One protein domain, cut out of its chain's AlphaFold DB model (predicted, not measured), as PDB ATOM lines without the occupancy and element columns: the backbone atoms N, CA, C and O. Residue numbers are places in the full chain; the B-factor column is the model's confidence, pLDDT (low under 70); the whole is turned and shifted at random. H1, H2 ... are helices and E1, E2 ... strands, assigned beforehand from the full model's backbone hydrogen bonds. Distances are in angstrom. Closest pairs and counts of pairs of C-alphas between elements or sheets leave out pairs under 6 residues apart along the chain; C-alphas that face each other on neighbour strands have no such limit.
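This is residues 268 to 368 of the 381 residues of an uncharacterized protein of Planctomycetes bacterium (UniProt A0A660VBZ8). A long, narrow, twisted sheet of four antiparallel strands has one helix, H2, over one face and no helix on the other. The hairpins E1-E2 and E3-E4 have their turns at opposite ends of the long axis, while H1 lies off the sheet, close to H2. The printed part has 101 residues, with named elements in the order H1, E1, E2, H2, E3, E4, and the sheet runs E1, E2, E4, E3; the class is mixed, helices and strands. The whole is elongated, 54 by 28 by 20 A, and only just compact, close to loose, with a radius of gyration of the C-alphas of 15.2 A.

In the sheet, E2, residues 305 to 316, and E4, residues 353 to 366, are the inner strands, antiparallel at 165 degrees, with N 312 and O 362 2.8 A apart, within hydrogen-bond range. The edge strand E1, residues 288 to 299, forms a hairpin with E2, where N 294 and O 311 are 2.9 A apart. The other edge strand, E3, residues 335 to 350, forms a hairpin with E4, where N 344 and O 359 are 2.9 A apart. E1 bends by 62 degrees at residue 291, and E3 by 68 degrees at residue 338. H2, residues 319 to 330, is on the sheet at a height of 7.1 A, over E4 and only just not over E2, on which 2 of its C-alphas fall. It runs along the strands, at 17 degrees to E4 on the local plane; its closest C-alphas to E4 are Ala 326 and Ile 362, 6.9 A apart. E2, H2 and E3 make a split strand-helix-strand unit, two strands running the same way with E4 between them, and its crossover is right-handed. H1, residues 272 to 281, is not on the sheet; it is close to H2 but not clearly touching, the closest C-alphas being Ile 279 and Leu 329, 7.6 A apart. Their lines stand at a steep tilt of 53 degrees, opposite ways. In H1 and H2 every O i to N i+4 pair is within hydrogen-bond range.

E4 spans 38.7 A, E3 38.2 A, E2 32.3 A and E1 31.2 A from first to last C-alpha; H2 spans 16.6 A and H1 14.4 A. H1 begins at C-alpha 272 (271.751, 282.122, 165.042), and E4 ends at C-alpha 366 (274.217, 288.272, 155.502).

The C-alphas farthest apart are those of Asn 302 and Val 352, 54.5 A. The printed part has no cut and no long link. The mean pLDDT of the printed part is 76.5; 27 residues are under 70, among them 268 to 275, 281 to 286 and 348 to 355.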
ATOM      1  N   ALA A 268     276.974 275.437 156.273       58.34
ATOM      2  CA  ALA A 268     276.289 276.540 155.625       58.34
ATOM      3  C   ALA A 268     275.320 277.235 156.607       58.34
ATOM      4  O   ALA A 268     275.247 278.459 156.617       58.34
ATOM      5  N   VAL A 269     274.624 276.508 157.488       62.16
ATOM      6  CA  VAL A 269     273.604 277.093 158.378       62.16
ATOM      7  C   VAL A 269     274.206 278.187 159.287       62.16
ATOM      8  O   VAL A 269     275.097 277.881 160.085       62.16
ATOM      9  N   PRO A 270     273.707 279.441 159.237       62.84
ATOM     10  CA  PRO A 270     274.198 280.527 160.089       62.84
ATOM     11  C   PRO A 270     274.069 280.174 161.580       62.84
ATOM     12  O   PRO A 270     273.018 279.684 162.005       62.84
ATOM     13  N   ASP A 271     275.085 280.448 162.414       66.75
ATOM     14  CA  ASP A 271     274.907 280.324 163.871       66.75
ATOM     15  C   ASP A 271     274.094 281.523 164.390       66.75
ATOM     16  O   ASP A 271     274.571 282.641 164.607       66.75
ATOM     17  N   TRP A 272     272.801 281.235 164.557       68.31
ATOM     18  CA  TRP A 272     271.751 282.122 165.042       68.31
ATOM     19  C   TRP A 272     272.141 282.897 166.302       68.31
ATOM     20  O   TRP A 272     271.661 284.011 166.501       68.31
ATOM     21  N   ARG A 273     273.021 282.350 167.151       66.19
ATOM     22  CA  ARG A 273     273.388 282.974 168.428       66.19
ATOM     23  C   ARG A 273     274.107 284.292 168.241       66.19
ATOM     24  O   ARG A 273     273.882 285.212 169.017       66.19
ATOM     25  N   GLU A 274     274.977 284.392 167.244       65.12
ATOM     26  CA  GLU A 274     275.722 285.624 166.998       65.12
ATOM     27  C   GLU A 274     274.806 286.700 166.421       65.12
ATOM     28  O   GLU A 274     274.770 287.804 166.954       65.12
ATOM     29  N   VAL A 275     273.977 286.352 165.437       66.56
ATOM     30  CA  VAL A 275     272.980 287.274 164.875       66.56
ATOM     31  C   VAL A 275     272.018 287.772 165.960       66.56
ATOM     32  O   VAL A 275     271.816 288.975 166.099       66.56
ATOM     33  N   MET A 276     271.456 286.866 166.766       73.12
ATOM     34  CA  MET A 276     270.511 287.229 167.827       73.12
ATOM     35  C   MET A 276     271.175 288.029 168.947       73.12
ATOM     36  O   MET A 276     270.556 288.949 169.476       73.12
ATOM     37  N   ARG A 277     272.437 287.735 169.282       73.19
ATOM     38  CA  ARG A 277     273.226 288.542 170.222       73.19
ATOM     39  C   ARG A 277     273.348 289.976 169.722       73.19
ATOM     40  O   ARG A 277     273.033 290.889 170.475       73.19
ATOM     41  N   GLU A 278     273.734 290.178 168.468       68.38
ATOM     42  CA  GLU A 278     273.864 291.528 167.908       68.38
ATOM     43  C   GLU A 278     272.509 292.261 167.853       68.38
ATOM     44  O   GLU A 278     272.432 293.425 168.237       68.38
ATOM     45  N   ILE A 279     271.415 291.576 167.484       71.69
ATOM     46  CA  ILE A 279     270.051 292.148 167.501       71.69
ATOM     47  C   ILE A 279     269.600 292.505 168.929       71.69
ATOM     48  O   ILE A 279     268.924 293.516 169.121       71.69
ATOM     49  N   SER A 280     269.971 291.704 169.931       72.62
ATOM     50  CA  SER A 280     269.582 291.918 171.334       72.62
ATOM     51  C   SER A 280     270.263 293.118 171.993       72.62
ATOM     52  O   SER A 280     269.728 293.675 172.945       72.62
ATOM     53  N   VAL A 281     271.433 293.525 171.490       69.62
ATOM     54  CA  VAL A 281     272.174 294.698 171.988       69.62
ATOM     55  C   VAL A 281     271.583 296.001 171.438       69.62
ATOM     56  O   VAL A 281     271.857 297.083 171.960       69.62
ATOM     57  N   LEU A 282     270.740 295.923 170.403       66.75
ATOM     58  CA  LEU A 282     270.071 297.098 169.866       66.75
ATOM     59  C   LEU A 282     269.072 297.645 170.897       66.75
ATOM     60  O   LEU A 282     268.298 296.870 171.460       66.75
ATOM     61  N   PRO A 283     269.048 298.966 171.144       57.09
ATOM     62  CA  PRO A 283     268.109 299.576 172.075       57.09
ATOM     63  C   PRO A 283     266.686 299.487 171.508       57.09
ATOM     64  O   PRO A 283     266.220 300.367 170.788       57.09
ATOM     65  N   GLN A 284     265.989 298.395 171.816       61.84
ATOM     66  CA  GLN A 284     264.594 298.193 171.446       61.84
ATOM     67  C   GLN A 284     263.719 298.889 172.487       61.84
ATOM     68  O   GLN A 284     263.297 298.293 173.475       61.84
ATOM     69  N   GLN A 285     263.472 300.185 172.298       55.19
ATOM     70  CA  GLN A 285     262.522 300.932 173.124       55.19
ATOM     71  C   GLN A 285     261.096 300.433 172.851       55.19
ATOM     72  O   GLN A 285     260.407 301.058 172.063       55.19
ATOM     73  N   GLY A 286     260.675 299.296 173.422       60.25
ATOM     74  CA  GLY A 286     259.277 298.855 173.626       60.25
ATOM     75  C   GLY A 286     258.255 298.989 172.478       60.25
ATOM     76  O   GLY A 286     257.057 298.938 172.735       60.25
ATOM     77  N   THR A 287     258.692 299.200 171.237       73.88
ATOM     78  CA  THR A 287     257.868 299.661 170.101       73.88
ATOM     79  C   THR A 287     257.937 298.721 168.902       73.88
ATOM     80  O   THR A 287     257.357 299.034 167.865       73.88
ATOM     81  N   LEU A 288     258.646 297.595 169.017       81.06
ATOM     82  CA  LEU A 288     258.875 296.626 167.946       81.06
ATOM     83  C   LEU A 288     258.534 295.216 168.437       81.06
ATOM     84  O   LEU A 288     259.039 294.780 169.469       81.06
ATOM     85  N   TRP A 289     257.725 294.494 167.663       84.69
ATOM     86  CA  TRP A 289     257.399 293.084 167.882       84.69
ATOM     87  C   TRP A 289     257.784 292.285 166.649       84.69
ATOM     88  O   TRP A 289     257.308 292.586 165.559       84.69
ATOM     89  N   PHE A 290     258.608 291.251 166.802       85.75
ATOM     90  CA  PHE A 290     258.926 290.343 165.701       85.75
ATOM     91  C   PHE A 290     257.867 289.246 165.588       85.75
ATOM     92  O   PHE A 290     257.510 288.611 166.577       85.75
ATOM     93  N   ARG A 291     257.380 289.019 164.367       84.12
ATOM     94  CA  ARG A 291     256.438 287.951 164.011       84.12
ATOM     95  C   ARG A 291     257.162 286.767 163.384       84.12
ATOM     96  O   ARG A 291     256.894 285.626 163.741       84.12
ATOM     97  N   ALA A 292     258.055 287.044 162.441       83.94
ATOM     98  CA  ALA A 292     258.793 286.022 161.719       83.94
ATOM     99  C   ALA A 292     260.206 286.510 161.419       83.94
ATOM    100  O   ALA A 292     260.432 287.684 161.131       83.94
ATOM    101  N   LEU A 293     261.165 285.594 161.481       83.50
ATOM    102  CA  LEU A 293     262.545 285.850 161.104       83.50
ATOM    103  C   LEU A 293     263.051 284.636 160.333       83.50
ATOM    104  O   LEU A 293     262.995 283.516 160.832       83.50
ATOM    105  N   SER A 294     263.501 284.859 159.103       81.88
ATOM    106  CA  SER A 294     263.936 283.805 158.184       81.88
ATOM    107  C   SER A 294     265.277 284.147 157.543       81.88
ATOM    108  O   SER A 294     265.621 285.318 157.358       81.88
ATOM    109  N   PHE A 295     266.040 283.095 157.249       77.19
ATOM    110  CA  PHE A 295     267.314 283.150 156.547       77.19
ATOM    111  C   PHE A 295     267.305 282.113 155.431       77.19
ATOM    112  O   PHE A 295     267.431 280.921 155.702       77.19
ATOM    113  N   ASP A 296     267.208 282.575 154.190       78.94
ATOM    114  CA  ASP A 296     267.220 281.694 153.027       78.94
ATOM    115  C   ASP A 296     268.611 281.682 152.394       78.94
ATOM    116  O   ASP A 296     269.198 282.736 152.120       78.94
ATOM    117  N   ALA A 297     269.160 280.487 152.176       74.94
ATOM    118  CA  ALA A 297     270.418 280.320 151.458       74.94
ATOM    119  C   ALA A 297     270.203 280.659 149.981       74.94
ATOM    120  O   ALA A 297     269.400 280.018 149.305       74.94
ATOM    121  N   VAL A 298     270.933 281.644 149.461       77.19
ATOM    122  CA  VAL A 298     270.930 281.935 148.026       77.19
ATOM    123  C   VAL A 298     272.117 281.222 147.400       77.19
ATOM    124  O   VAL A 298     273.263 281.633 147.599       77.19
ATOM    125  N   CYS A 299     271.850 280.148 146.665       74.06
ATOM    126  CA  CYS A 299     272.886 279.350 146.020       74.06
ATOM    127  C   CYS A 299     273.209 279.836 144.600       74.06
ATOM    128  O   CYS A 299     272.364 280.418 143.920       74.06
ATOM    129  N   ASP A 300     274.444 279.597 144.158       75.06
ATOM    130  CA  ASP A 300     274.841 279.711 142.756       75.06
ATOM    131  C   ASP A 300     274.250 278.559 141.915       75.06
ATOM    132  O   ASP A 300     273.604 277.643 142.430       75.06
ATOM    133  N   GLN A 301     274.493 278.583 140.601       76.00
ATOM    134  CA  GLN A 301     274.049 277.532 139.671       76.00
ATOM    135  C   GLN A 301     274.628 276.140 140.001       76.00
ATOM    136  O   GLN A 301     274.095 275.133 139.546       76.00
ATOM    137  N   ASN A 302     275.685 276.081 140.816       70.00
ATOM    138  CA  ASN A 302     276.359 274.860 141.244       70.00
ATOM    139  C   ASN A 302     275.901 274.396 142.642       70.00
ATOM    140  O   ASN A 302     276.462 273.444 143.185       70.00
ATOM    141  N   GLY A 303     274.898 275.054 143.236       65.19
ATOM    142  CA  GLY A 303     274.356 274.717 144.552       65.19
ATOM    143  C   GLY A 303     275.197 275.202 145.737       65.19
ATOM    144  O   GLY A 303     274.879 274.860 146.876       65.19
ATOM    145  N   ASN A 304     276.241 276.007 145.515       66.25
ATOM    146  CA  ASN A 304     277.024 276.587 146.601       66.25
ATOM    147  C   ASN A 304     276.324 277.841 147.135       66.25
ATOM    148  O   ASN A 304     275.991 278.727 146.347       66.25
ATOM    149  N   PRO A 305     276.135 277.978 148.459       67.44
ATOM    150  CA  PRO A 305     275.592 279.201 149.031       67.44
ATOM    151  C   PRO A 305     276.527 280.374 148.710       67.44
ATOM    152  O   PRO A 305     277.741 280.274 148.879       67.44
ATOM    153  N   THR A 306     275.959 281.489 148.257       72.38
ATOM    154  CA  THR A 306     276.677 282.744 147.959       72.38
ATOM    155  C   THR A 306     276.474 283.785 149.058       72.38
ATOM    156  O   THR A 306     277.401 284.505 149.424       72.38
ATOM    157  N   HIS A 307     275.262 283.861 149.609       76.88
ATOM    158  CA  HIS A 307     274.885 284.711 150.736       76.88
ATOM    159  C   HIS A 307     273.575 284.209 151.352       76.88
ATOM    160  O   HIS A 307     272.837 283.460 150.711       76.88
ATOM    161  N   TYR A 308     273.268 284.646 152.578       80.00
ATOM    162  CA  TYR A 308     271.949 284.412 153.171       80.00
ATOM    163  C   TYR A 308     271.074 285.645 153.027       80.00
ATOM    164  O   TYR A 308     271.501 286.756 153.353       80.00
ATOM    165  N   LYS A 309     269.838 285.448 152.578       83.75
ATOM    166  CA  LYS A 309     268.807 286.480 152.587       83.75
ATOM    167  C   LYS A 309     268.114 286.462 153.945       83.75
ATOM    168  O   LYS A 309     267.412 285.514 154.265       83.75
ATOM    169  N   LEU A 310     268.329 287.510 154.731       86.38
ATOM    170  CA  LEU A 310     267.602 287.784 155.964       86.38
ATOM    171  C   LEU A 310     266.268 288.438 155.625       86.38
ATOM    172  O   LEU A 310     266.235 289.404 154.861       86.38
ATOM    173  N   ARG A 311     265.194 287.960 156.241       88.31
ATOM    174  CA  ARG A 311     263.883 288.603 156.228       88.31
ATOM    175  C   ARG A 311     263.321 288.634 157.645       88.31
ATOM    176  O   ARG A 311     263.167 287.591 158.275       88.31
ATOM    177  N   ILE A 312     263.048 289.837 158.137       88.50
ATOM    178  CA  ILE A 312     262.471 290.108 159.455       88.50
ATOM    179  C   ILE A 312     261.104 290.740 159.243       88.50
ATOM    180  O   ILE A 312     260.997 291.781 158.602       88.50
ATOM    181  N   GLU A 313     260.080 290.133 159.819       89.31
ATOM    182  CA  GLU A 313     258.709 290.621 159.788       89.31
ATOM    183  C   GLU A 313     258.238 290.936 161.196       89.31
ATOM    184  O   GLU A 313     258.550 290.211 162.148       89.31
ATOM    185  N   GLY A 314     257.454 291.995 161.338       89.69
ATOM    186  CA  GLY A 314     256.981 292.412 162.643       89.69
ATOM    187  C   GLY A 314     255.972 293.543 162.611       89.69
ATOM    188  O   GLY A 314     255.526 293.980 161.552       89.69
ATOM    189  N   TYR A 315     255.630 294.014 163.805       87.81
ATOM    190  CA  TYR A 315     254.740 295.141 164.031       87.81
ATOM    191  C   TYR A 315     255.454 296.244 164.800       87.81
ATOM    192  O   TYR A 315     256.321 295.976 165.635       87.81
ATOM    193  N   SER A 316     255.070 297.490 164.544       86.31
ATOM    194  CA  SER A 316     255.572 298.644 165.278       86.31
ATOM    195  C   SER A 316     254.506 299.705 165.511       86.31
ATOM    196  O   SER A 316     253.626 299.890 164.677       86.31
ATOM    197  N   TYR A 317     254.624 300.448 166.615       79.31
ATOM    198  CA  TYR A 317     253.809 301.646 166.854       79.31
ATOM    199  C   TYR A 317     254.205 302.834 165.967       79.31
ATOM    200  O   TYR A 317     253.427 303.772 165.832       79.31
ATOM    201  N   GLY A 318     255.399 302.831 165.365       80.38
ATOM    202  CA  GLY A 318     255.850 303.963 164.564       80.38
ATOM    203  C   GLY A 318     256.935 303.611 163.558       80.38
ATOM    204  O   GLY A 318     257.861 302.854 163.845       80.38
ATOM    205  N   ALA A 319     256.855 304.239 162.383       80.06
ATOM    206  CA  ALA A 319     257.822 304.089 161.296       80.06
ATOM    207  C   ALA A 319     259.278 304.321 161.743       80.06
ATOM    208  O   ALA A 319     260.189 303.611 161.323       80.06
ATOM    209  N   GLN A 320     259.492 305.276 162.654       82.38
ATOM    210  CA  GLN A 320     260.815 305.652 163.151       82.38
ATOM    211  C   GLN A 320     261.546 304.502 163.858       82.38
ATOM    212  O   GLN A 320     262.769 304.386 163.738       82.38
ATOM    213  N   ALA A 321     260.823 303.633 164.568       80.69
ATOM    214  CA  ALA A 321     261.419 302.482 165.237       80.69
ATOM    215  C   ALA A 321     261.909 301.442 164.214       80.69
ATOM    216  O   ALA A 321     263.019 300.926 164.337       80.69
ATOM    217  N   VAL A 322     261.133 301.216 163.149       84.69
ATOM    218  CA  VAL A 322     261.507 300.334 162.032       84.69
ATOM    219  C   VAL A 322     262.733 300.877 161.298       84.69
ATOM    220  O   VAL A 322     263.683 300.137 161.045       84.69
ATOM    221  N   THR A 323     262.771 302.184 161.023       84.31
ATOM    222  CA  THR A 323     263.941 302.827 160.408       84.31
ATOM    223  C   THR A 323     265.174 302.720 161.302       84.31
ATOM    224  O   THR A 323     266.259 302.406 160.817       84.31
ATOM    225  N   SER A 324     265.021 302.921 162.612       83.56
ATOM    226  CA  SER A 324     266.123 302.798 163.574       83.56
ATOM    227  C   SER A 324     266.684 301.376 163.613       83.56
ATOM    228  O   SER A 324     267.902 301.201 163.627       83.56
ATOM    229  N   LEU A 325     265.812 300.363 163.550       84.12
ATOM    230  CA  LEU A 325     266.206 298.959 163.436       84.12
ATOM    231  C   LEU A 325     266.955 298.688 162.122       84.12
ATOM    232  O   LEU A 325     268.030 298.096 162.151       84.12
ATOM    233  N   ALA A 326     266.440 299.154 160.982       85.94
ATOM    234  CA  ALA A 326     267.101 298.981 159.686       85.94
ATOM    235  C   ALA A 326     268.495 299.637 159.657       85.94
ATOM    236  O   ALA A 326     269.467 299.023 159.212       85.94
ATOM    237  N   VAL A 327     268.627 300.853 160.203       84.62
ATOM    238  CA  VAL A 327     269.916 301.551 160.331       84.62
ATOM    239  C   VAL A 327     270.856 300.784 161.254       84.62
ATOM    240  O   VAL A 327     272.027 300.604 160.926       84.62
ATOM    241  N   ALA A 328     270.368 300.296 162.388       80.88
ATOM    242  CA  ALA A 328     271.178 299.523 163.314       80.88
ATOM    243  C   ALA A 328     271.701 298.218 162.688       80.88
ATOM    244  O   ALA A 328     272.892 297.928 162.789       80.88
ATOM    245  N   LEU A 329     270.851 297.489 161.961       82.00
ATOM    246  CA  LEU A 329     271.243 296.297 161.202       82.00
ATOM    247  C   LEU A 329     272.267 296.633 160.110       82.00
ATOM    248  O   LEU A 329     273.223 295.888 159.918       82.00
ATOM    249  N   SER A 330     272.129 297.782 159.441       83.81
ATOM    250  CA  SER A 330     273.087 298.218 158.414       83.81
ATOM    251  C   SER A 330     274.491 298.523 158.957       83.81
ATOM    252  O   SER A 330     275.462 298.469 158.207       83.81
ATOM    253  N   ARG A 331     274.618 298.819 160.260       82.06
ATOM    254  CA  ARG A 331     275.910 299.061 160.924       82.06
ATOM    255  C   ARG A 331     276.645 297.771 161.282       82.06
ATOM    256  O   ARG A 331     277.824 297.827 161.629       82.06
ATOM    257  N   LEU A 332     275.976 296.619 161.219       77.06
ATOM    258  CA  LEU A 332     276.610 295.344 161.522       77.06
ATOM    259  C   LEU A 332     277.572 294.963 160.386       77.06
ATOM    260  O   LEU A 332     277.146 294.841 159.240       77.06
ATOM    261  N   PRO A 333     278.855 294.677 160.675       73.94
ATOM    262  CA  PRO A 333     279.869 294.416 159.644       73.94
ATOM    263  C   PRO A 333     279.596 293.149 158.816       73.94
ATOM    264  O   PRO A 333     280.191 292.938 157.759       73.94
ATOM    265  N   GLN A 334     278.716 292.281 159.315       76.00
ATOM    266  CA  GLN A 334     278.336 291.015 158.691       76.00
ATOM    267  C   GLN A 334     277.143 291.168 157.743       76.00
ATOM    268  O   GLN A 334     276.876 290.261 156.955       76.00
ATOM    269  N   MET A 335     276.430 292.292 157.812       78.38
ATOM    270  CA  MET A 335     275.239 292.556 157.019       78.38
ATOM    271  C   MET A 335     275.546 293.543 155.892       78.38
ATOM    272  O   MET A 335     276.382 294.435 156.012       78.38
ATOM    273  N   CYS A 336     274.869 293.376 154.766       81.69
ATOM    274  CA  CYS A 336     274.866 294.322 153.665       81.69
ATOM    275  C   CYS A 336     273.475 294.392 153.035       81.69
ATOM    276  O   CYS A 336     272.652 293.502 153.223       81.69
ATOM    277  N   ASP A 337     273.217 295.464 152.285       85.94
ATOM    278  CA  ASP A 337     271.973 295.632 151.521       85.94
ATOM    279  C   ASP A 337     270.698 295.520 152.384       85.94
ATOM    280  O   ASP A 337     269.715 294.904 151.980       85.94
ATOM    281  N   ILE A 338     270.733 296.087 153.599       88.38
ATOM    282  CA  ILE A 338     269.558 296.159 154.473       88.38
ATOM    283  C   ILE A 338     268.566 297.173 153.902       88.38
ATOM    284  O   ILE A 338     268.924 298.330 153.676       88.38
ATOM    285  N   ARG A 339     267.313 296.758 153.705       88.94
ATOM    286  CA  ARG A 339     266.226 297.602 153.199       88.94
ATOM    287  C   ARG A 339     264.933 297.314 153.947       88.94
ATOM    288  O   ARG A 339     264.667 296.183 154.338       88.94
ATOM    289  N   THR A 340     264.111 298.344 154.110       88.31
ATOM    290  CA  THR A 340     262.714 298.156 154.523       88.31
ATOM    291  C   THR A 340     261.914 297.877 153.255       88.31
ATOM    292  O   THR A 340     261.799 298.754 152.406       88.31
ATOM    293  N   GLU A 341     261.455 296.641 153.085       86.94
ATOM    294  CA  GLU A 341     260.712 296.183 151.906       86.94
ATOM    295  C   GLU A 341     259.255 296.640 151.956       86.94
ATOM    296  O   GLU A 341     258.701 297.064 150.946       86.94
ATOM    297  N   SER A 342     258.640 296.600 153.138       86.19
ATOM    298  CA  SER A 342     257.290 297.122 153.339       86.19
ATOM    299  C   SER A 342     257.124 297.735 154.723       86.19
ATOM    300  O   SER A 342     257.774 297.326 155.687       86.19
ATOM    301  N   LEU A 343     256.255 298.742 154.791       85.94
ATOM    302  CA  LEU A 343     255.808 299.390 156.016       85.94
ATOM    303  C   LEU A 343     254.354 299.824 155.812       85.94
ATOM    304  O   LEU A 343     254.087 300.928 155.340       85.94
ATOM    305  N   LEU A 344     253.421 298.920 156.092       85.19
ATOM    306  CA  LEU A 344     252.001 299.119 155.813       85.19
ATOM    307  C   LEU A 344     251.242 299.393 157.113       85.19
ATOM    308  O   LEU A 344     251.456 298.663 158.084       85.19
ATOM    309  N   PRO A 345     250.362 300.408 157.159       81.94
ATOM    310  CA  PRO A 345     249.456 300.573 158.284       81.94
ATOM    311  C   PRO A 345     248.495 299.379 158.332       81.94
ATOM    312  O   PRO A 345     247.926 298.982 157.317       81.94
ATOM    313  N   VAL A 346     248.346 298.787 159.511       82.44
ATOM    314  CA  VAL A 346     247.452 297.666 159.787       82.44
ATOM    315  C   VAL A 346     246.762 297.942 161.110       82.44
ATOM    316  O   VAL A 346     247.416 298.117 162.137       82.44
ATOM    317  N   THR A 347     245.436 297.940 161.092       75.62
ATOM    318  CA  THR A 347     244.635 297.961 162.310       75.62
ATOM    319  C   THR A 347     244.511 296.530 162.821       75.62
ATOM    320  O   THR A 347     243.967 295.665 162.137       75.62
ATOM    321  N   LEU A 348     245.075 296.257 163.995       68.81
ATOM    322  CA  LEU A 348     245.067 294.933 164.614       68.81
ATOM    323  C   LEU A 348     244.104 294.938 165.807       68.81
ATOM    324  O   LEU A 348     244.280 295.739 166.730       68.81
ATOM    325  N   GLY A 349     243.107 294.050 165.779       60.81
ATOM    326  CA  GLY A 349     242.154 293.846 166.871       60.81
ATOM    327  C   GLY A 349     240.716 293.573 166.417       60.81
ATOM    328  O   GLY A 349     240.440 293.568 165.220       60.81
ATOM    329  N   ASP A 350     239.827 293.356 167.389       54.12
ATOM    330  CA  ASP A 350     238.396 293.064 167.191       54.12
ATOM    331  C   ASP A 350     237.531 294.314 167.463       54.12
ATOM    332  O   ASP A 350     238.055 295.361 167.853       54.12
ATOM    333  N   GLU A 351     236.199 294.209 167.330       48.12
ATOM    334  CA  GLU A 351     235.237 295.323 167.511       48.12
ATOM    335  C   GLU A 351     235.383 296.078 168.848       48.12
ATOM    336  O   GLU A 351     235.043 297.255 168.948       48.12
ATOM    337  N   VAL A 352     235.924 295.419 169.878       44.12
ATOM    338  CA  VAL A 352     236.100 295.981 171.227       44.12
ATOM    339  C   VAL A 352     237.443 296.706 171.395       44.12
ATOM    340  O   VAL A 352     237.565 297.580 172.256       44.12
ATOM    341  N   PHE A 353     238.473 296.370 170.608       42.19
ATOM    342  CA  PHE A 353     239.776 297.029 170.711       42.19
ATOM    343  C   PHE A 353     240.579 296.913 169.418       42.19
ATOM    344  O   PHE A 353     241.253 295.917 169.187       42.19
ATOM    345  N   SER A 354     240.581 297.981 168.625       59.59
ATOM    346  CA  SER A 354     241.407 298.135 167.431       59.59
ATOM    347  C   SER A 354     242.603 299.045 167.724       59.59
ATOM    348  O   SER A 354     242.437 300.128 168.292       59.59
ATOM    349  N   ARG A 355     243.820 298.643 167.341       69.31
ATOM    350  CA  ARG A 355     244.990 299.536 167.361       69.31
ATOM    351  C   ARG A 355     245.627 299.646 165.992       69.31
ATOM    352  O   ARG A 355     245.941 298.632 165.374       69.31
ATOM    353  N   ASP A 356     245.899 300.878 165.588       77.31
ATOM    354  CA  ASP A 356     246.655 301.163 164.377       77.31
ATOM    355  C   ASP A 356     248.144 300.934 164.636       77.31
ATOM    356  O   ASP A 356     248.765 301.553 165.505       77.31
ATOM    357  N   LEU A 357     248.703 299.985 163.897       84.44
ATOM    358  CA  LEU A 357     250.107 299.605 163.918       84.44
ATOM    359  C   LEU A 357     250.673 299.703 162.505       84.44
ATOM    360  O   LEU A 357     249.945 299.806 161.523       84.44
ATOM    361  N   PHE A 358     251.990 299.611 162.388       82.06
ATOM    362  CA  PHE A 358     252.658 299.380 161.116       82.06
ATOM    363  C   PHE A 358     253.180 297.950 161.073       82.06
ATOM    364  O   PHE A 358     254.002 297.567 161.906       82.06
ATOM    365  N   MET A 359     252.735 297.166 160.094       88.19
ATOM    366  CA  MET A 359     253.381 295.908 159.740       88.19
ATOM    367  C   MET A 359     254.608 296.225 158.889       88.19
ATOM    368  O   MET A 359     254.497 296.900 157.863       88.19
ATOM    369  N   PHE A 360     255.776 295.747 159.312       89.88
ATOM    370  CA  PHE A 360     257.025 295.964 158.597       89.88
ATOM    371  C   PHE A 360     257.646 294.658 158.120       89.88
ATOM    372  O   PHE A 360     257.566 293.627 158.791       89.88
ATOM    373  N   VAL A 361     258.338 294.746 156.986       91.06
ATOM    374  CA  VAL A 361     259.245 293.712 156.490       91.06
ATOM    375  C   VAL A 361     260.587 294.368 156.193       91.06
ATOM    376  O   VAL A 361     260.670 295.286 155.378       91.06
ATOM    377  N   ILE A 362     261.642 293.907 156.858       89.00
ATOM    378  CA  ILE A 362     263.027 294.308 156.599       89.00
ATOM    379  C   ILE A 362     263.738 293.127 155.951       89.00
ATOM    380  O   ILE A 362     263.727 292.020 156.489       89.00
ATOM    381  N   THR A 363     264.392 293.372 154.822       90.75
ATOM    382  CA  THR A 363     265.256 292.391 154.169       90.75
ATOM    383  C   THR A 363     266.707 292.824 154.194       90.75
ATOM    384  O   THR A 363     267.029 294.004 154.297       90.75
ATOM    385  N   GLY A 364     267.602 291.845 154.146       87.50
ATOM    386  CA  GLY A 364     269.032 292.070 154.217       87.50
ATOM    387  C   GLY A 364     269.831 290.912 153.653       87.50
ATOM    388  O   GLY A 364     269.326 289.800 153.522       87.50
ATOM    389  N   LYS A 365     271.101 291.156 153.348       86.12
ATOM    390  CA  LYS A 365     272.055 290.114 152.972       86.12
ATOM    391  C   LYS A 365     273.035 289.903 154.115       86.12
ATOM    392  O   LYS A 365     273.678 290.843 154.574       86.12
ATOM    393  N   LEU A 366     273.171 288.667 154.569       77.44
ATOM    394  CA  LEU A 366     274.217 288.272 155.502       77.44
ATOM    395  C   LEU A 366     275.391 287.709 154.701       77.44
ATOM    396  O   LEU A 366     275.233 286.775 153.905       77.44
ATOM    397  N   ARG A 367     276.578 288.284 154.910       73.69
ATOM    398  CA  ARG A 367     277.817 287.820 154.283       73.69
ATOM    399  C   ARG A 367     278.183 286.445 154.830       73.69
ATOM    400  O   ARG A 367     278.176 286.227 156.044       73.69
ATOM    401  N   LEU A 368     278.577 285.541 153.940       64.25
ATOM    402  CA  LEU A 368     279.205 284.289 154.338       64.25
ATOM    403  C   LEU A 368     280.540 284.612 155.011       64.25
ATOM    404  O   LEU A 368     281.498 285.002 154.346       64.25
TER     405      LEU A 368